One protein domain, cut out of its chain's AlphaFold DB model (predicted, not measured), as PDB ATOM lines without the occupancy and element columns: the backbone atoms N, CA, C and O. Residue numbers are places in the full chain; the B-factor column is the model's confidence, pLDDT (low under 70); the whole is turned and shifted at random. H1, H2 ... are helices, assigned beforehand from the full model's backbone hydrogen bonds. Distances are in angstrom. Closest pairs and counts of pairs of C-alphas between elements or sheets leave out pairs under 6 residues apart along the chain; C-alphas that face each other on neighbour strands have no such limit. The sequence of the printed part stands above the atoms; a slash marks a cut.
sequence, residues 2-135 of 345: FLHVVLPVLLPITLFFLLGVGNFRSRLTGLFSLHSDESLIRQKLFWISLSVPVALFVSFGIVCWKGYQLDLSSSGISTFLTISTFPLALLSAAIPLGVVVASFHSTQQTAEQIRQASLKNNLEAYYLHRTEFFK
ATOM      1  N   PHE A   2     -36.435  -2.258  60.667       67.19
ATOM      2  CA  PHE A   2     -35.890  -2.429  59.308       67.19
ATOM      3  C   PHE A   2     -34.865  -3.578  59.175       67.19
ATOM      4  O   PHE A   2     -35.054  -4.478  58.363       67.19
ATOM      5  N   LEU A   3     -33.842  -3.617  60.037       78.06
ATOM      6  CA  LEU A   3     -32.770  -4.621  59.962       78.06
ATOM      7  C   LEU A   3     -33.245  -6.066  60.199       78.06
ATOM      8  O   LEU A   3     -32.714  -6.987  59.594       78.06
ATOM      9  N   HIS A   4     -34.245  -6.264  61.060       77.69
ATOM     10  CA  HIS A   4     -34.623  -7.602  61.530       77.69
ATOM     11  C   HIS A   4     -35.876  -8.183  60.869       77.69
ATOM     12  O   HIS A   4     -36.103  -9.385  60.972       77.69
ATOM     13  N   VAL A   5     -36.672  -7.354  60.186       76.88
ATOM     14  CA  VAL A   5     -37.915  -7.770  59.509       76.88
ATOM     15  C   VAL A   5     -37.831  -7.537  58.006       76.88
ATOM     16  O   VAL A   5     -38.122  -8.435  57.228       76.88
ATOM     17  N   VAL A   6     -37.403  -6.345  57.581       83.94
ATOM     18  CA  VAL A   6     -37.419  -5.966  56.162       83.94
ATOM     19  C   VAL A   6     -36.270  -6.635  55.409       83.94
ATOM     20  O   VAL A   6     -36.492  -7.243  54.366       83.94
ATOM     21  N   LEU A   7     -35.052  -6.585  55.956       88.31
ATOM     22  CA  LEU A   7     -33.874  -7.163  55.302       88.31
ATOM     23  C   LEU A   7     -33.981  -8.690  55.077       88.31
ATOM     24  O   LEU A   7     -33.732  -9.118  53.951       88.31
ATOM     25  N   PRO A   8     -34.400  -9.522  56.053       87.62
ATOM     26  CA  PRO A   8     -34.482 -10.975  55.862       87.62
ATOM     27  C   PRO A   8     -35.578 -11.418  54.886       87.62
ATOM     28  O   PRO A   8     -35.477 -12.493  54.307       87.62
ATOM     29  N   VAL A   9     -36.612 -10.596  54.682       87.88
ATOM     30  CA  VAL A   9     -37.665 -10.856  53.688       87.88
ATOM     31  C   VAL A   9     -37.215 -10.415  52.297       87.88
ATOM     32  O   VAL A   9     -37.370 -11.155  51.329       87.88
ATOM     33  N   LEU A  10     -36.626  -9.219  52.182       88.44
ATOM     34  CA  LEU A  10     -36.204  -8.677  50.891       88.44
ATOM     35  C   LEU A  10     -34.955  -9.365  50.335       88.44
ATOM     36  O   LEU A  10     -34.826  -9.453  49.120       88.44
ATOM     37  N   LEU A  11     -34.041  -9.865  51.169       88.44
ATOM     38  CA  LEU A  11     -32.784 -10.457  50.700       88.44
ATOM     39  C   LEU A  11     -33.004 -11.711  49.826       88.44
ATOM     40  O   LEU A  11     -32.494 -11.724  48.707       88.44
ATOM     41  N   PRO A  12     -33.806 -12.719  50.224       87.62
ATOM     42  CA  PRO A  12     -34.125 -13.841  49.342       87.62
ATOM     43  C   PRO A  12     -34.839 -13.394  48.061       87.62
ATOM     44  O   PRO A  12     -34.478 -13.824  46.968       87.62
ATOM     45  N   ILE A  13     -35.814 -12.485  48.173       87.38
ATOM     46  CA  ILE A  13     -36.591 -11.997  47.022       87.38
ATOM     47  C   ILE A  13     -35.682 -11.271  46.020       87.38
ATOM     48  O   ILE A  13     -35.745 -11.538  44.822       87.38
ATOM     49  N   THR A  14     -34.807 -10.387  46.501       87.69
ATOM     50  CA  THR A  14     -33.849  -9.643  45.669       87.69
ATOM     51  C   THR A  14     -32.787 -10.555  45.065       87.69
ATOM     52  O   THR A  14     -32.457 -10.388  43.894       87.69
ATOM     53  N   LEU A  15     -32.308 -11.567  45.794       89.06
ATOM     54  CA  LEU A  15     -31.392 -12.576  45.259       89.06
ATOM     55  C   LEU A  15     -32.022 -13.320  44.073       89.06
ATOM     56  O   LEU A  15     -31.449 -13.344  42.983       89.06
ATOM     57  N   PHE A  16     -33.229 -13.865  44.244       85.38
ATOM     58  CA  PHE A  16     -33.925 -14.563  43.160       85.38
ATOM     59  C   PHE A  16     -34.338 -13.621  42.017       85.38
ATOM     60  O   PHE A  16     -34.388 -14.051  40.860       85.38
ATOM     61  N   PHE A  17     -34.578 -12.337  42.307       86.25
ATOM     62  CA  PHE A  17     -34.812 -11.300  41.300       86.25
ATOM     63  C   PHE A  17     -33.572 -11.048  40.429       86.25
ATOM     64  O   PHE A  17     -33.679 -10.989  39.202       86.25
ATOM     65  N   LEU A  18     -32.390 -10.922  41.045       85.56
ATOM     66  CA  LEU A  18     -31.122 -10.675  40.350       85.56
ATOM     67  C   LEU A  18     -30.689 -11.866  39.491       85.56
ATOM     68  O   LEU A  18     -30.175 -11.662  38.393       85.56
ATOM     69  N   LEU A  19     -30.971 -13.088  39.951       83.38
ATOM     70  CA  LEU A  19     -30.768 -14.327  39.189       83.38
ATOM     71  C   LEU A  19     -31.772 -14.495  38.029       83.38
ATOM     72  O   LEU A  19     -31.660 -15.426  37.234       83.38
ATOM     73  N   GLY A  20     -32.781 -13.625  37.924       77.69
ATOM     74  CA  GLY A  20     -33.729 -13.610  36.817       77.69
ATOM     75  C   GLY A  20     -33.140 -13.025  35.533       77.69
ATOM     76  O   GLY A  20     -32.443 -12.015  35.556       77.69
ATOM     77  N   VAL A  21     -33.486 -13.627  34.397       74.88
ATOM     78  CA  VAL A  21     -33.127 -13.145  33.055       74.88
ATOM     79  C   VAL A  21     -34.304 -12.346  32.476       74.88
ATOM     80  O   VAL A  21     -35.457 -12.655  32.767       74.88
ATOM     81  N   GLY A  22     -34.028 -11.301  31.687       81.81
ATOM     82  CA  GLY A  22     -35.046 -10.475  31.016       81.81
ATOM     83  C   GLY A  22     -35.213  -9.063  31.590       81.81
ATOM     84  O   GLY A  22     -34.404  -8.606  32.401       81.81
ATOM     85  N   ASN A  23     -36.262  -8.361  31.156       86.69
ATOM     86  CA  ASN A  23     -36.572  -6.992  31.591       86.69
ATOM     87  C   ASN A  23     -37.188  -6.981  33.000       86.69
ATOM     88  O   ASN A  23     -37.769  -7.976  33.432       86.69
ATOM     89  N   PHE A  24     -37.128  -5.842  33.700       84.38
ATOM     90  CA  PHE A  24     -37.604  -5.692  35.087       84.38
ATOM     91  C   PHE A  24     -38.993  -6.314  35.337       84.38
ATOM     92  O   PHE A  24     -39.167  -7.099  36.266       84.38
ATOM     93  N   ARG A  25     -39.966  -6.025  34.458       82.25
ATOM     94  CA  ARG A  25     -41.338  -6.551  34.555       82.25
ATOM     95  C   ARG A  25     -41.391  -8.077  34.445       82.25
ATOM     96  O   ARG A  25     -42.075  -8.704  35.241       82.25
ATOM     97  N   SER A  26     -40.647  -8.654  33.502       80.94
ATOM     98  CA  SER A  26     -40.585 -10.105  33.276       80.94
ATOM     99  C   SER A  26     -39.923 -10.838  34.447       80.94
ATOM    100  O   SER A  26     -40.399 -11.893  34.867       80.94
ATOM    101  N   ARG A  27     -38.877 -10.245  35.038       81.25
ATOM    102  CA  ARG A  27     -38.242 -10.788  36.246       81.25
ATOM    103  C   ARG A  27     -39.200 -10.790  37.428       81.25
ATOM    104  O   ARG A  27     -39.280 -11.791  38.125       81.25
ATOM    105  N   LEU A  28     -39.932  -9.692  37.634       81.56
ATOM    106  CA  LEU A  28     -40.873  -9.572  38.745       81.56
ATOM    107  C   LEU A  28     -42.032 -10.566  38.616       81.56
ATOM    108  O   LEU A  28     -42.349 -11.250  39.584       81.56
ATOM    109  N   THR A  29     -42.629 -10.692  37.426       81.81
ATOM    110  CA  THR A  29     -43.696 -11.675  37.192       81.81
ATOM    111  C   THR A  29     -43.175 -13.098  37.374       81.81
ATOM    112  O   THR A  29     -43.773 -13.871  38.109       81.81
ATOM    113  N   GLY A  30     -41.997 -13.416  36.828       81.25
ATOM    114  CA  GLY A  30     -41.404 -14.753  36.921       81.25
ATOM    115  C   GLY A  30     -41.013 -15.210  38.334       81.25
ATOM    116  O   GLY A  30     -40.741 -16.391  38.522       81.25
ATOM    117  N   LEU A  31     -40.966 -14.320  39.333       82.88
ATOM    118  CA  LEU A  31     -40.750 -14.711  40.735       82.88
ATOM    119  C   LEU A  31     -41.997 -15.297  41.392       82.88
ATOM    120  O   LEU A  31     -41.876 -16.154  42.264       82.88
ATOM    121  N   PHE A  32     -43.168 -14.815  40.982       84.31
ATOM    122  CA  PHE A  32     -44.461 -15.186  41.555       84.31
ATOM    123  C   PHE A  32     -45.310 -16.032  40.599       84.31
ATOM    124  O   PHE A  32     -46.427 -16.407  40.941       84.31
ATOM    125  N   SER A  33     -44.789 -16.351  39.414       85.25
ATOM    126  CA  SER A  33     -45.406 -17.277  38.469       85.25
ATOM    127  C   SER A  33     -44.972 -18.714  38.737       85.25
ATOM    128  O   SER A  33     -43.803 -18.983  39.017       85.25
ATOM    129  N   LEU A  34     -45.925 -19.633  38.605       86.25
ATOM    130  CA  LEU A  34     -45.686 -21.068  38.553       86.25
ATOM    131  C   LEU A  34     -45.812 -21.537  37.105       86.25
ATOM    132  O   LEU A  34     -46.683 -21.080  36.364       86.25
ATOM    133  N   HIS A  35     -44.938 -22.457  36.719       87.00
ATOM    134  CA  HIS A  35     -44.898 -23.026  35.378       87.00
ATOM    135  C   HIS A  35     -45.199 -24.525  35.475       87.00
ATOM    136  O   HIS A  35     -44.539 -25.252  36.221       87.00
ATOM    137  N   SER A  36     -46.245 -24.986  34.788       85.12
ATOM    138  CA  SER A  36     -46.707 -26.382  34.849       85.12
ATOM    139  C   SER A  36     -45.771 -27.357  34.126       85.12
ATOM    140  O   SER A  36     -45.733 -28.538  34.463       85.12
ATOM    141  N   ASP A  37     -44.994 -26.871  33.169       85.06
ATOM    142  CA  ASP A  37     -44.026 -27.611  32.359       85.06
ATOM    143  C   ASP A  37     -42.692 -27.880  33.077       85.06
ATOM    144  O   ASP A  37     -41.945 -28.777  32.685       85.06
ATOM    145  N   GLU A  38     -42.406 -27.171  34.170       87.75
ATOM    146  CA  GLU A  38     -41.186 -27.354  34.956       87.75
ATOM    147  C   GLU A  38     -41.434 -28.046  36.305       87.75
ATOM    148  O   GLU A  38     -42.484 -27.920  36.937       87.75
ATOM    149  N   SER A  39     -40.407 -28.738  36.807       88.00
ATOM    150  CA  SER A  39     -40.387 -29.306  38.163       88.00
ATOM    151  C   SER A  39     -40.583 -28.233  39.243       88.00
ATOM    152  O   SER A  39     -40.032 -27.136  39.139       88.00
ATOM    153  N   LEU A  40     -41.270 -28.582  40.341       89.38
ATOM    154  CA  LEU A  40     -41.455 -27.722  41.518       89.38
ATOM    155  C   LEU A  40     -40.132 -27.138  42.049       89.38
ATOM    156  O   LEU A  40     -40.080 -25.976  42.440       89.38
ATOM    157  N   ILE A  41     -39.043 -27.912  42.009       89.56
ATOM    158  CA  ILE A  41     -37.725 -27.496  42.523       89.56
ATOM    159  C   ILE A  41     -37.107 -26.379  41.663       89.56
ATOM    160  O   ILE A  41     -36.265 -25.621  42.144       89.56
ATOM    161  N   ARG A  42     -37.525 -26.238  40.398       88.50
ATOM    162  CA  ARG A  42     -37.086 -25.140  39.522       88.50
ATOM    163  C   ARG A  42     -37.865 -23.846  39.767       88.50
ATOM    164  O   ARG A  42     -37.397 -22.773  39.390       88.50
ATOM    165  N   GLN A  43     -39.004 -23.920  40.459       88.62
ATOM    166  CA  GLN A  43     -39.853 -22.763  40.718       88.62
ATOM    167  C   GLN A  43     -39.205 -21.834  41.749       88.62
ATOM    168  O   GLN A  43     -38.944 -22.208  42.894       88.62
ATOM    169  N   LYS A  44     -38.998 -20.571  41.371       91.12
ATOM    170  CA  LYS A  44     -38.436 -19.549  42.272       91.12
ATOM    171  C   LYS A  44     -39.338 -19.301  43.478       91.12
ATOM    172  O   LYS A  44     -38.840 -19.140  44.589       91.12
ATOM    173  N   LEU A  45     -40.657 -19.342  43.273       91.56
ATOM    174  CA  LEU A  45     -41.645 -19.168  44.333       91.56
ATOM    175  C   LEU A  45     -41.512 -20.232  45.436       91.56
ATOM    176  O   LEU A  45     -41.651 -19.905  46.613       91.56
ATOM    177  N   PHE A  46     -41.164 -21.474  45.074       93.88
ATOM    178  CA  PHE A  46     -40.906 -22.546  46.038       93.88
ATOM    179  C   PHE A  46     -39.717 -22.195  46.940       93.88
ATOM    180  O   PHE A  46     -39.844 -22.191  48.166       93.88
ATOM    181  N   TRP A  47     -38.589 -21.786  46.358       93.00
ATOM    182  CA  TRP A  47     -37.418 -21.395  47.145       93.00
ATOM    183  C   TRP A  47     -37.634 -20.126  47.964       93.00
ATOM    184  O   TRP A  47     -37.148 -20.059  49.092       93.00
ATOM    185  N   ILE A  48     -38.387 -19.144  47.465       92.69
ATOM    186  CA  ILE A  48     -38.759 -17.952  48.243       92.69
ATOM    187  C   ILE A  48     -39.609 -18.355  49.458       92.69
ATOM    188  O   ILE A  48     -39.337 -17.888  50.565       92.69
ATOM    189  N   SER A  49     -40.575 -19.264  49.273       93.81
ATOM    190  CA  SER A  49     -41.459 -19.748  50.343       93.81
ATOM    191  C   SER A  49     -40.715 -20.470  51.475       93.81
ATOM    192  O   SER A  49     -41.134 -20.389  52.627       93.81
ATOM    193  N   LEU A  50     -39.575 -21.100  51.166       94.56
ATOM    194  CA  LEU A  50     -38.695 -21.753  52.141       94.56
ATOM    195  C   LEU A  50     -37.668 -20.780  52.746       94.56
ATOM    196  O   LEU A  50     -37.430 -20.779  53.953       94.56
ATOM    197  N   SER A  51     -37.063 -19.932  51.912       93.69
ATOM    198  CA  SER A  51     -35.926 -19.090  52.302       93.69
ATOM    199  C   SER A  51     -36.330 -17.919  53.193       93.69
ATOM    200  O   SER A  51     -35.557 -17.533  54.066       93.69
ATOM    201  N   VAL A  52     -37.525 -17.345  53.005       94.44
ATOM    202  CA  VAL A  52     -37.995 -16.207  53.816       94.44
ATOM    203  C   VAL A  52     -38.195 -16.598  55.293       94.44
ATOM    204  O   VAL A  52     -37.617 -15.928  56.152       94.44
ATOM    205  N   PRO A  53     -38.912 -17.689  55.634       95.69
ATOM    206  CA  PRO A  53     -38.988 -18.195  57.009       95.69
ATOM    207  C   PRO A  53     -37.624 -18.518  57.632       95.69
ATOM    208  O   PRO A  53     -37.379 -18.182  58.790       95.69
ATOM    209  N   VAL A  54     -36.707 -19.114  56.860       96.00
ATOM    210  CA  VAL A  54     -35.341 -19.424  57.322       96.00
ATOM    211  C   VAL A  54     -34.552 -18.147  57.624       96.00
ATOM    212  O   VAL A  54     -33.912 -18.042  58.671       96.00
ATOM    213  N   ALA A  55     -34.621 -17.144  56.749       95.00
ATOM    214  CA  ALA A  55     -33.953 -15.865  56.962       95.00
ATOM    215  C   ALA A  55     -34.519 -15.125  58.188       95.00
ATOM    216  O   ALA A  55     -33.763 -14.547  58.974       95.00
ATOM    217  N   LEU A  56     -35.838 -15.184  58.390       93.81
ATOM    218  CA  LEU A  56     -36.504 -14.642  59.573       93.81
ATOM    219  C   LEU A  56     -36.080 -15.364  60.861       93.81
ATOM    220  O   LEU A  56     -35.781 -14.693  61.850       93.81
ATOM    221  N   PHE A  57     -35.976 -16.696  60.841       96.12
ATOM    222  CA  PHE A  57     -35.460 -17.491  61.961       96.12
ATOM    223  C   PHE A  57     -34.055 -17.049  62.374       96.12
ATOM    224  O   PHE A  57     -33.830 -16.761  63.547       96.12
ATOM    225  N   VAL A  58     -33.125 -16.932  61.422       94.62
ATOM    226  CA  VAL A  58     -31.744 -16.510  61.712       94.62
ATOM    227  C   VAL A  58     -31.709 -15.077  62.245       94.62
ATOM    228  O   VAL A  58     -31.051 -14.802  63.246       94.62
ATOM    229  N   SER A  59     -32.449 -14.165  61.611       94.31
ATOM    230  CA  SER A  59     -32.490 -12.752  61.995       94.31
ATOM    231  C   SER A  59     -32.975 -12.536  63.430       94.31
ATOM    232  O   SER A  59     -32.327 -11.826  64.202       94.31
ATOM    233  N   PHE A  60     -34.099 -13.155  63.803       93.12
ATOM    234  CA  PHE A  60     -34.633 -13.053  65.161       93.12
ATOM    235  C   PHE A  60     -33.864 -13.924  66.154       93.12
ATOM    236  O   PHE A  60     -33.714 -13.528  67.308       93.12
ATOM    237  N   GLY A  61     -33.309 -15.050  65.705       93.56
ATOM    238  CA  GLY A  61     -32.415 -15.893  66.492       93.56
ATOM    239  C   GLY A  61     -31.216 -15.111  67.018       93.56
ATOM    240  O   GLY A  61     -31.001 -15.077  68.224       93.56
ATOM    241  N   ILE A  62     -30.505 -14.371  66.158       92.31
ATOM    242  CA  ILE A  62     -29.353 -13.539  66.560       92.31
ATOM    243  C   ILE A  62     -29.714 -12.561  67.693       92.31
ATOM    244  O   ILE A  62     -28.896 -12.305  68.577       92.31
ATOM    245  N   VAL A  63     -30.938 -12.026  67.690       91.94
ATOM    246  CA  VAL A  63     -31.419 -11.128  68.748       91.94
ATOM    247  C   VAL A  63     -31.698 -11.901  70.038       91.94
ATOM    248  O   VAL A  63     -31.231 -11.496  71.101       91.94
ATOM    249  N   CYS A  64     -32.423 -13.017  69.949       92.25
ATOM    250  CA  CYS A  64     -32.796 -13.850  71.094       92.25
ATOM    251  C   CYS A  64     -31.597 -14.542  71.763       92.25
ATOM    252  O   CYS A  64     -31.617 -14.766  72.970       92.25
ATOM    253  N   TRP A  65     -30.550 -14.869  71.003       94.19
ATOM    254  CA  TRP A  65     -29.367 -15.588  71.489       94.19
ATOM    255  C   TRP A  65     -28.270 -14.665  72.024       94.19
ATOM    256  O   TRP A  65     -27.243 -15.138  72.515       94.19
ATOM    257  N   LYS A  66     -28.453 -13.343  71.946       92.88
ATOM    258  CA  LYS A  66     -27.448 -12.383  72.404       92.88
ATOM    259  C   LYS A  66     -27.171 -12.567  73.899       92.88
ATOM    260  O   LYS A  66     -28.060 -12.395  74.725       92.88
ATOM    261  N   GLY A  67     -25.917 -12.866  74.238       91.19
ATOM    262  CA  GLY A  67     -25.480 -13.087  75.622       91.19
ATOM    263  C   GLY A  67     -25.568 -14.539  76.103       91.19
ATOM    264  O   GLY A  67     -25.171 -14.809  77.232       91.19
ATOM    265  N   TYR A  68     -26.022 -15.467  75.258       91.88
ATOM    266  CA  TYR A  68     -25.988 -16.905  75.527       91.88
ATOM    267  C   TYR A  68     -24.787 -17.565  74.836       91.88
ATOM    268  O   TYR A  68     -24.282 -17.071  73.827       91.88
ATOM    269  N   GLN A  69     -24.330 -18.696  75.378       91.12
ATOM    270  CA  GLN A  69     -23.326 -19.563  74.757       91.12
ATOM    271  C   GLN A  69     -23.955 -20.907  74.394       91.12
ATOM    272  O   GLN A  69     -24.965 -21.306  74.974       91.12
ATOM    273  N   LEU A  70     -23.367 -21.593  73.415       90.88
ATOM    274  CA  LEU A  70     -23.832 -22.908  72.998       90.88
ATOM    275  C   LEU A  70     -23.566 -23.928  74.109       90.88
ATOM    276  O   LEU A  70     -22.413 -24.226  74.412       90.88
ATOM    277  N   ASP A  71     -24.636 -24.484  74.665       92.50
ATOM    278  CA  ASP A  71     -24.593 -25.604  75.598       92.50
ATOM    279  C   ASP A  71     -25.484 -26.734  75.064       92.50
ATOM    280  O   ASP A  71     -26.687 -26.555  74.864       92.50
ATOM    281  N   LEU A  72     -24.878 -27.895  74.804       92.69
ATOM    282  CA  LEU A  72     -25.555 -29.093  74.292       92.69
ATOM    283  C   LEU A  72     -26.057 -30.015  75.415       92.69
ATOM    284  O   LEU A  72     -26.539 -31.115  75.145       92.69
ATOM    285  N   SER A  73     -25.945 -29.590  76.677       95.50
ATOM    286  CA  SER A  73     -26.559 -30.283  77.803       95.50
ATOM    287  C   SER A  73     -28.090 -30.267  77.706       95.50
ATOM    288  O   SER A  73     -28.695 -29.436  77.024       95.50
ATOM    289  N   SER A  74     -28.749 -31.156  78.454       94.19
ATOM    290  CA  SER A  74     -30.214 -31.150  78.557       94.19
ATOM    291  C   SER A  74     -30.763 -29.794  79.020       94.19
ATOM    292  O   SER A  74     -31.843 -29.392  78.583       94.19
ATOM    293  N   SER A  75     -30.035 -29.089  79.895       93.00
ATOM    294  CA  SER A  75     -30.424 -27.753  80.359       93.00
ATOM    295  C   SER A  75     -30.246 -26.719  79.247       93.00
ATOM    296  O   SER A  75     -31.156 -25.931  79.001       93.00
ATOM    297  N   GLY A  76     -29.118 -26.761  78.533       93.00
ATOM    298  CA  GLY A  76     -28.821 -25.861  77.419       93.00
ATOM    299  C   GLY A  76     -29.839 -25.955  76.280       93.00
ATOM    300  O   GLY A  76     -30.332 -24.930  75.806       93.00
ATOM    301  N   ILE A  77     -30.257 -27.170  75.910       93.44
ATOM    302  CA  ILE A  77     -31.304 -27.389  74.897       93.44
ATOM    303  C   ILE A  77     -32.657 -26.834  75.367       93.44
ATOM    304  O   ILE A  77     -33.354 -26.174  74.594       93.44
ATOM    305  N   SER A  78     -33.034 -27.051  76.633       94.69
ATOM    306  CA  SER A  78     -34.284 -26.514  77.192       94.69
ATOM    307  C   SER A  78     -34.305 -24.980  77.173       94.69
ATOM    308  O   SER A  78     -35.290 -24.367  76.743       94.69
ATOM    309  N   THR A  79     -33.190 -24.348  77.556       94.62
ATOM    310  CA  THR A  79     -33.027 -22.894  77.466       94.62
ATOM    311  C   THR A  79     -33.097 -22.416  76.017       94.62
ATOM    312  O   THR A  79     -33.841 -21.476  75.745       94.62
ATOM    313  N   PHE A  80     -32.413 -23.084  75.077       95.00
ATOM    314  CA  PHE A  80     -32.460 -22.749  73.650       95.00
ATOM    315  C   PHE A  80     -33.889 -22.769  73.096       95.00
ATOM    316  O   PHE A  80     -34.290 -21.814  72.429       95.00
ATOM    317  N   LEU A  81     -34.667 -23.818  73.385       94.44
ATOM    318  CA  LEU A  81     -36.059 -23.917  72.937       94.44
ATOM    319  C   LEU A  81     -36.910 -22.782  73.512       94.44
ATOM    320  O   LEU A  81     -37.662 -22.150  72.775       94.44
ATOM    321  N   THR A  82     -36.728 -22.473  74.797       95.56
ATOM    322  CA  THR A  82     -37.464 -21.402  75.480       95.56
ATOM    323  C   THR A  82     -37.181 -20.040  74.846       95.56
ATOM    324  O   THR A  82     -38.111 -19.345  74.427       95.56
ATOM    325  N   ILE A  83     -35.902 -19.669  74.692       94.94
ATOM    326  CA  ILE A  83     -35.517 -18.365  74.123       94.94
ATOM    327  C   ILE A  83     -35.777 -18.274  72.613       94.94
ATOM    328  O   ILE A  83     -35.967 -17.178  72.091       94.94
ATOM    329  N   SER A  84     -35.822 -19.410  71.908       96.44
ATOM    330  CA  SER A  84     -36.041 -19.474  70.455       96.44
ATOM    331  C   SER A  84     -37.497 -19.708  70.064       96.44
ATOM    332  O   SER A  84     -37.766 -19.894  68.882       96.44
ATOM    333  N   THR A  85     -38.443 -19.668  71.007       95.88
ATOM    334  CA  THR A  85     -39.871 -19.919  70.742       95.88
ATOM    335  C   THR A  85     -40.390 -19.111  69.547       95.88
ATOM    336  O   THR A  85     -40.987 -19.669  68.629       95.88
ATOM    337  N   PHE A  86     -40.112 -17.803  69.508       93.75
ATOM    338  CA  PHE A  86     -40.550 -16.934  68.411       93.75
ATOM    339  C   PHE A  86     -39.799 -17.191  67.086       93.75
ATOM    340  O   PHE A  86     -40.469 -17.416  66.077       93.75
ATOM    341  N   PRO A  87     -38.449 -17.243  67.044       94.62
ATOM    342  CA  PRO A  87     -37.724 -17.683  65.852       94.62
ATOM    343  C   PRO A  87     -38.207 -19.029  65.291       94.62
ATOM    344  O   PRO A  87     -38.419 -19.151  64.086       94.62
ATOM    345  N   LEU A  88     -38.405 -20.037  66.144       95.88
ATOM    346  CA  LEU A  88     -38.864 -21.370  65.742       95.88
ATOM    347  C   LEU A  88     -40.292 -21.337  65.183       95.88
ATOM    348  O   LEU A  88     -40.579 -22.043  64.219       95.88
ATOM    349  N   ALA A  89     -41.165 -20.482  65.725       95.31
ATOM    350  CA  ALA A  89     -42.498 -20.251  65.169       95.31
ATOM    351  C   ALA A  89     -42.454 -19.595  63.776       95.31
ATOM    352  O   ALA A  89     -43.292 -19.895  62.931       95.31
ATOM    353  N   LEU A  90     -41.470 -18.733  63.497       94.88
ATOM    354  CA  LEU A  90     -41.265 -18.195  62.147       94.88
ATOM    355  C   LEU A  90     -40.718 -19.266  61.201       94.88
ATOM    356  O   LEU A  90     -41.194 -19.372  60.076       94.88
ATOM    357  N   LEU A  91     -39.767 -20.088  61.660       96.81
ATOM    358  CA  LEU A  91     -39.223 -21.197  60.875       96.81
ATOM    359  C   LEU A  91     -40.307 -22.209  60.499       96.81
ATOM    360  O   LEU A  91     -40.320 -22.704  59.372       96.81
ATOM    361  N   SER A  92     -41.235 -22.493  61.419       96.62
ATOM    362  CA  SER A  92     -42.311 -23.456  61.180       96.62
ATOM    363  C   SER A  92     -43.209 -23.054  60.010       96.62
ATOM    364  O   SER A  92     -43.743 -23.944  59.356       96.62
ATOM    365  N   ALA A  93     -43.298 -21.758  59.672       94.31
ATOM    366  CA  ALA A  93     -44.048 -21.254  58.521       94.31
ATOM    367  C   ALA A  93     -43.495 -21.726  57.161       94.31
ATOM    368  O   ALA A  93     -44.246 -21.742  56.186       94.31
ATOM    369  N   ALA A  94     -42.236 -22.179  57.075       95.75
ATOM    370  CA  ALA A  94     -41.695 -22.780  55.850       95.75
ATOM    371  C   ALA A  94     -42.484 -24.009  55.391       95.75
ATOM    372  O   ALA A  94     -42.676 -24.203  54.193       95.75
ATOM    373  N   ILE A  95     -42.960 -24.825  56.336       94.62
ATOM    374  CA  ILE A  95     -43.703 -26.049  56.031       94.62
ATOM    375  C   ILE A  95     -45.050 -25.723  55.363       94.62
ATOM    376  O   ILE A  95     -45.242 -26.139  54.219       94.62
ATOM    377  N   PRO A  96     -45.981 -24.969  55.989       96.06
ATOM    378  CA  PRO A  96     -47.262 -24.656  55.367       96.06
ATOM    379  C   PRO A  96     -47.100 -23.825  54.090       96.06
ATOM    380  O   PRO A  96     -47.824 -24.073  53.130       96.06
ATOM    381  N   LEU A  97     -46.137 -22.895  54.018       94.31
ATOM    382  CA  LEU A  97     -45.898 -22.124  52.792       94.31
ATOM    383  C   LEU A  97     -45.404 -23.010  51.640       94.31
ATOM    384  O   LEU A  97     -45.930 -22.913  50.531       94.31
ATOM    385  N   GLY A  98     -44.458 -23.916  51.902       94.44
ATOM    386  CA  GLY A  98     -43.978 -24.875  50.908       94.44
ATOM    387  C   GLY A  98     -45.082 -25.819  50.425       94.44
ATOM    388  O   GLY A  98     -45.207 -26.053  49.222       94.44
ATOM    389  N   VAL A  99     -45.934 -26.300  51.339       95.50
ATOM    390  CA  VAL A  99     -47.096 -27.145  51.009       95.50
ATOM    391  C   VAL A  99     -48.105 -26.403  50.129       95.50
ATOM    392  O   VAL A  99     -48.598 -26.976  49.157       95.50
ATOM    393  N   VAL A 100     -48.397 -25.131  50.420       95.38
ATOM    394  CA  VAL A 100     -49.318 -24.319  49.606       95.38
ATOM    395  C   VAL A 100     -48.772 -24.126  48.191       95.38
ATOM    396  O   VAL A 100     -49.497 -24.358  47.224       95.38
ATOM    397  N   VAL A 101     -47.486 -23.779  48.045       94.62
ATOM    398  CA  VAL A 101     -46.858 -23.619  46.722       94.62
ATOM    399  C   VAL A 101     -46.867 -24.934  45.938       94.62
ATOM    400  O   VAL A 101     -47.222 -24.938  44.760       94.62
ATOM    401  N   ALA A 102     -46.537 -26.055  46.588       93.88
ATOM    402  CA  ALA A 102     -46.596 -27.379  45.972       93.88
ATOM    403  C   ALA A 102     -48.019 -27.745  45.517       93.88
ATOM    404  O   ALA A 102     -48.200 -28.271  44.419       93.88
ATOM    405  N   SER A 103     -49.035 -27.419  46.322       94.38
ATOM    406  CA  SER A 103     -50.442 -27.692  45.995       94.38
ATOM    407  C   SER A 103     -50.923 -26.870  44.795       94.38
ATOM    408  O   SER A 103     -51.599 -27.402  43.912       94.38
ATOM    409  N   PHE A 104     -50.544 -25.590  44.715       93.94
ATOM    410  CA  PHE A 104     -50.862 -24.748  43.557       93.94
ATOM    411  C   PHE A 104     -50.166 -25.228  42.285       93.94
ATOM    412  O   PHE A 104     -50.811 -25.324  41.241       93.94
ATOM    413  N   HIS A 105     -48.883 -25.589  42.376       93.12
ATOM    414  CA  HIS A 105     -48.134 -26.139  41.247       93.12
ATOM    415  C   HIS A 105     -48.765 -27.438  40.740       93.12
ATOM    416  O   HIS A 105     -49.067 -27.540  39.553       93.12
ATOM    417  N   SER A 106     -49.083 -28.373  41.640       92.69
ATOM    418  CA  SER A 106     -49.771 -29.621  41.290       92.69
ATOM    419  C   SER A 106     -51.135 -29.370  40.636       92.69
ATOM    420  O   SER A 106     -51.447 -29.990  39.623       92.69
ATOM    421  N   THR A 107     -51.923 -28.416  41.140       93.88
ATOM    422  CA  THR A 107     -53.221 -28.061  40.538       93.88
ATOM    423  C   THR A 107     -53.056 -27.527  39.112       93.88
ATOM    424  O   THR A 107     -53.792 -27.930  38.213       93.88
ATOM    425  N   GLN A 108     -52.065 -26.661  38.876       92.69
ATOM    426  CA  GLN A 108     -51.781 -26.117  37.546       92.69
ATOM    427  C   GLN A 108     -51.275 -27.193  36.574       92.69
ATOM    428  O   GLN A 108     -51.672 -27.204  35.411       92.69
ATOM    429  N   GLN A 109     -50.434 -28.120  37.045       91.69
ATOM    430  CA  GLN A 109     -49.987 -29.268  36.254       91.69
ATOM    431  C   GLN A 109     -51.153 -30.162  35.847       91.69
ATOM    432  O   GLN A 109     -51.288 -30.485  34.670       91.69
ATOM    433  N   THR A 110     -52.022 -30.507  36.796       95.12
ATOM    434  CA  THR A 110     -53.220 -31.307  36.527       95.12
ATOM    435  C   THR A 110     -54.135 -30.606  35.521       95.12
ATOM    436  O   THR A 110     -54.613 -31.244  34.588       95.12
ATOM    437  N   ALA A 111     -54.340 -29.290  35.648       95.00
ATOM    438  CA  ALA A 111     -55.146 -28.524  34.697       95.00
ATOM    439  C   ALA A 111     -54.568 -28.569  33.269       95.00
ATOM    440  O   ALA A 111     -55.309 -28.791  32.311       95.00
ATOM    441  N   GLU A 112     -53.250 -28.419  33.120       94.75
ATOM    442  CA  GLU A 112     -52.586 -28.497  31.814       94.75
ATOM    443  C   GLU A 112     -52.625 -29.916  31.231       94.75
ATOM    444  O   GLU A 112     -52.897 -30.088  30.044       94.75
ATOM    445  N   GLN A 113     -52.438 -30.945  32.059       93.75
ATOM    446  CA  GLN A 113     -52.578 -32.340  31.637       93.75
ATOM    447  C   GLN A 113     -53.998 -32.648  31.154       93.75
ATOM    448  O   GLN A 113     -54.156 -33.267  30.103       93.75
ATOM    449  N   ILE A 114     -55.032 -32.178  31.863       95.31
ATOM    450  CA  ILE A 114     -56.433 -32.311  31.434       95.31
ATOM    451  C   ILE A 114     -56.642 -31.616  30.087       95.31
ATOM    452  O   ILE A 114     -57.269 -32.185  29.195       95.31
ATOM    453  N   ARG A 115     -56.092 -30.410  29.908       95.12
ATOM    454  CA  ARG A 115     -56.194 -29.662  28.649       95.12
ATOM    455  C   ARG A 115     -55.546 -30.416  27.485       95.12
ATOM    456  O   ARG A 115     -56.162 -30.549  26.430       95.12
ATOM    457  N   GLN A 116     -54.330 -30.929  27.674       95.62
ATOM    458  CA  GLN A 116     -53.612 -31.703  26.656       95.62
ATOM    459  C   GLN A 116     -54.317 -33.025  26.339       95.62
ATOM    460  O   GLN A 116     -54.458 -33.379  25.169       95.62
ATOM    461  N   ALA A 117     -54.800 -33.732  27.364       96.25
ATOM    462  CA  ALA A 117     -55.559 -34.966  27.198       96.25
ATOM    463  C   ALA A 117     -56.881 -34.725  26.456       96.25
ATOM    464  O   ALA A 117     -57.224 -35.502  25.572       96.25
ATOM    465  N   SER A 118     -57.584 -33.632  26.769       96.12
ATOM    466  CA  SER A 118     -58.813 -33.222  26.080       96.12
ATOM    467  C   SER A 118     -58.556 -32.931  24.601       96.12
ATOM    468  O   SER A 118     -59.221 -33.502  23.744       96.12
ATOM    469  N   LEU A 119     -57.523 -32.138  24.282       96.44
ATOM    470  CA  LEU A 119     -57.146 -31.862  22.892       96.44
ATOM    471  C   LEU A 119     -56.799 -33.147  22.132       96.44
ATOM    472  O   LEU A 119     -57.273 -33.351  21.019       96.44
ATOM    473  N   LYS A 120     -55.997 -34.031  22.735       96.25
ATOM    474  CA  LYS A 120     -55.642 -35.316  22.126       96.25
ATOM    475  C   LYS A 120     -56.880 -36.183  21.870       96.25
ATOM    476  O   LYS A 120     -57.013 -36.715  20.774       96.25
ATOM    477  N   ASN A 121     -57.774 -36.294  22.853       97.25
ATOM    478  CA  ASN A 121     -59.017 -37.054  22.729       97.25
ATOM    479  C   ASN A 121     -59.891 -36.488  21.601       97.25
ATOM    480  O   ASN A 121     -60.357 -37.237  20.751       97.25
ATOM    481  N   ASN A 122     -60.024 -35.163  21.527       97.62
ATOM    482  CA  ASN A 122     -60.775 -34.508  20.464       97.62
ATOM    483  C   ASN A 122     -60.189 -34.819  19.075       97.62
ATOM    484  O   ASN A 122     -60.919 -35.259  18.188       97.62
ATOM    485  N   LEU A 123     -58.869 -34.700  18.903       97.31
ATOM    486  CA  LEU A 123     -58.207 -35.051  17.643       97.31
ATOM    487  C   LEU A 123     -58.450 -36.520  17.264       97.31
ATOM    488  O   LEU A 123     -58.831 -36.812  16.131       97.31
ATOM    489  N   GLU A 124     -58.256 -37.444  18.208       97.81
ATOM    490  CA  GLU A 124     -58.485 -38.877  17.988       97.81
ATOM    491  C   GLU A 124     -59.941 -39.160  17.605       97.81
ATOM    492  O   GLU A 124     -60.191 -39.875  16.636       97.81
ATOM    493  N   ALA A 125     -60.901 -38.552  18.303       97.75
ATOM    494  CA  ALA A 125     -62.322 -38.708  18.029       97.75
ATOM    495  C   ALA A 125     -62.714 -38.165  16.644       97.75
ATOM    496  O   ALA A 125     -63.457 -38.829  15.917       97.75
ATOM    497  N   TYR A 126     -62.179 -37.003  16.245       97.50
ATOM    498  CA  TYR A 126     -62.405 -36.423  14.919       97.50
ATOM    499  C   TYR A 126     -61.895 -37.343  13.803       97.50
ATOM    500  O   TYR A 126     -62.628 -37.667  12.863       97.50
ATOM    501  N   TYR A 127     -60.637 -37.787  13.898       96.88
ATOM    502  CA  TYR A 127     -60.034 -38.638  12.872       96.88
ATOM    503  C   TYR A 127     -60.650 -40.034  12.840       96.88
ATOM    504  O   TYR A 127     -60.800 -40.596  11.753       96.88
ATOM    505  N   LEU A 128     -61.050 -40.578  13.992       97.88
ATOM    506  CA  LEU A 128     -61.785 -41.836  14.062       97.88
ATOM    507  C   LEU A 128     -63.132 -41.712  13.348       97.88
ATOM    508  O   LEU A 128     -63.410 -42.512  12.464       97.88
ATOM    509  N   HIS A 129     -63.923 -40.678  13.653       97.38
ATOM    510  CA  HIS A 129     -65.208 -40.445  12.992       97.38
ATOM    511  C   HIS A 129     -65.052 -40.302  11.469       97.38
ATOM    512  O   HIS A 129     -65.774 -40.946  10.710       97.38
ATOM    513  N   ARG A 130     -64.056 -39.529  11.009       96.44
ATOM    514  CA  ARG A 130     -63.742 -39.391   9.579       96.44
ATOM    515  C   ARG A 130     -63.344 -40.717   8.938       96.44
ATOM    516  O   ARG A 130     -63.779 -41.018   7.836       96.44
ATOM    517  N   THR A 131     -62.509 -41.501   9.607       96.69
ATOM    518  CA  THR A 131     -62.043 -42.790   9.085       96.69
ATOM    519  C   THR A 131     -63.189 -43.793   8.993       96.69
ATOM    520  O   THR A 131     -63.340 -44.460   7.974       96.69
ATOM    521  N   GLU A 132     -64.022 -43.878  10.030       96.56
ATOM    522  CA  GLU A 132     -65.187 -44.761  10.037       96.56
ATOM    523  C   GLU A 132     -66.241 -44.331   9.009       96.56
ATOM    524  O   GLU A 132     -66.886 -45.198   8.428       96.56
ATOM    525  N   PHE A 133     -66.360 -43.031   8.707       96.75
ATOM    526  CA  PHE A 133     -67.184 -42.548   7.596       96.75
ATOM    527  C   PHE A 133     -66.755 -43.165   6.261       96.75
ATOM    528  O   PHE A 133     -67.578 -43.781   5.596       96.75
ATOM    529  N   PHE A 134     -65.480 -43.068   5.871       95.75
ATOM    530  CA  PHE A 134     -65.032 -43.637   4.589       95.75
ATOM    531  C   PHE A 134     -65.135 -45.169   4.573       95.75
ATOM    532  O   PHE A 134     -65.676 -45.737   3.626       95.75
ATOM    533  N   LYS A 135     -64.743 -45.838   5.667       95.50
ATOM    534  CA  LYS A 135     -64.886 -47.299   5.812       95.50
ATOM    535  C   LYS A 135     -66.330 -47.790   5.749       95.50
ATOM    536  O   LYS A 135     -66.560 -48.952   5.421       95.50
TER     537      LYS A 135
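Overview. This is residues 2 to 135 of the 345 residues of an uncharacterized protein of Pseudomonas putida (UniProt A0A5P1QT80). What does one see first? A long helix, H6, sticks out as an arm with its residues 114 to 135, and its other end packs on a small helical body in which H3 lies between H1 on one side and H5 with the beginning of H6 on the other. H2 crosses where H1 ends and H3 begins, and H4 lies at the body's end away from the arm. What are the figures? The printed part has 134 residues with six named helices, H1 to H6 in that order, and no named strand; the class is all helix. It is extended, with a radius of gyration of the C-alphas of 23.7 A, and spans 87 by 40 by 17 A.

Arrangement. What does the first helix meet? H1, residues 2 to 18, touches the hub H3, residues 44 to 64, at a shallow tilt of 27 degrees, opposite ways; the closest C-alphas, of Pro 8 and Ala 55, are 5.0 A apart. With residues 16 to 17 alone it touches H2, residues 24 to 32, about perpendicular at 73 degrees; the closest C-alphas, of Phe 17 and Arg 27, are 6.1 A apart. What else does H3 touch? With residues 53 to 61 alone it touches H5, residues 85 to 92, at 11 degrees, opposite ways, the closest C-alphas being Phe 57 and Pro 87 at 4.5 A. With residues 45 to 54 alone it touches residues 94 to 102 of H6, residues 94 to 135, at 5 degrees, opposite ways, the closest C-alphas being Leu 50 and Ala 94 at 4.9 A. With residues 44 to 45 alone it touches H2 at 81 degrees, about perpendicular, with the C-alphas of Leu 31 and Lys 44 closest at 5.6 A. Where is H4? H4, residues 74 to 83, is close to H3 but not clearly touching, the closest C-alphas being Cys 64 and Ile 83 at 6.1 A. How do the backbones run? Every O i to N i+4 pair is within hydrogen-bond range in H4, H5 and H6, against 8 of 13 in H1, 4 of 5 in H2 and 15 of 17 in H3.

Along the chain. Where does H1 begin? C-alpha 2 stands at (-35.890, -2.429, 59.308), and H1 is 21.2 A long with a kink of 34 degrees near residue 9. How long are the others? H3 is 29.9 A long with a kink of 25 degrees near residue 51, and H6 is 60.4 A long, ending at C-alpha 135 at (-64.886, -47.299, 5.812).

Size, cuts and confidence. How large is it? The two C-alphas farthest apart, of Gly 67 and Lys 135, are 87.2 A apart. What of links and confidence? The link from H2 to H3 is long, the printed part has no cut, and the mean pLDDT of the printed part is 91.4, with residue 2 under 70.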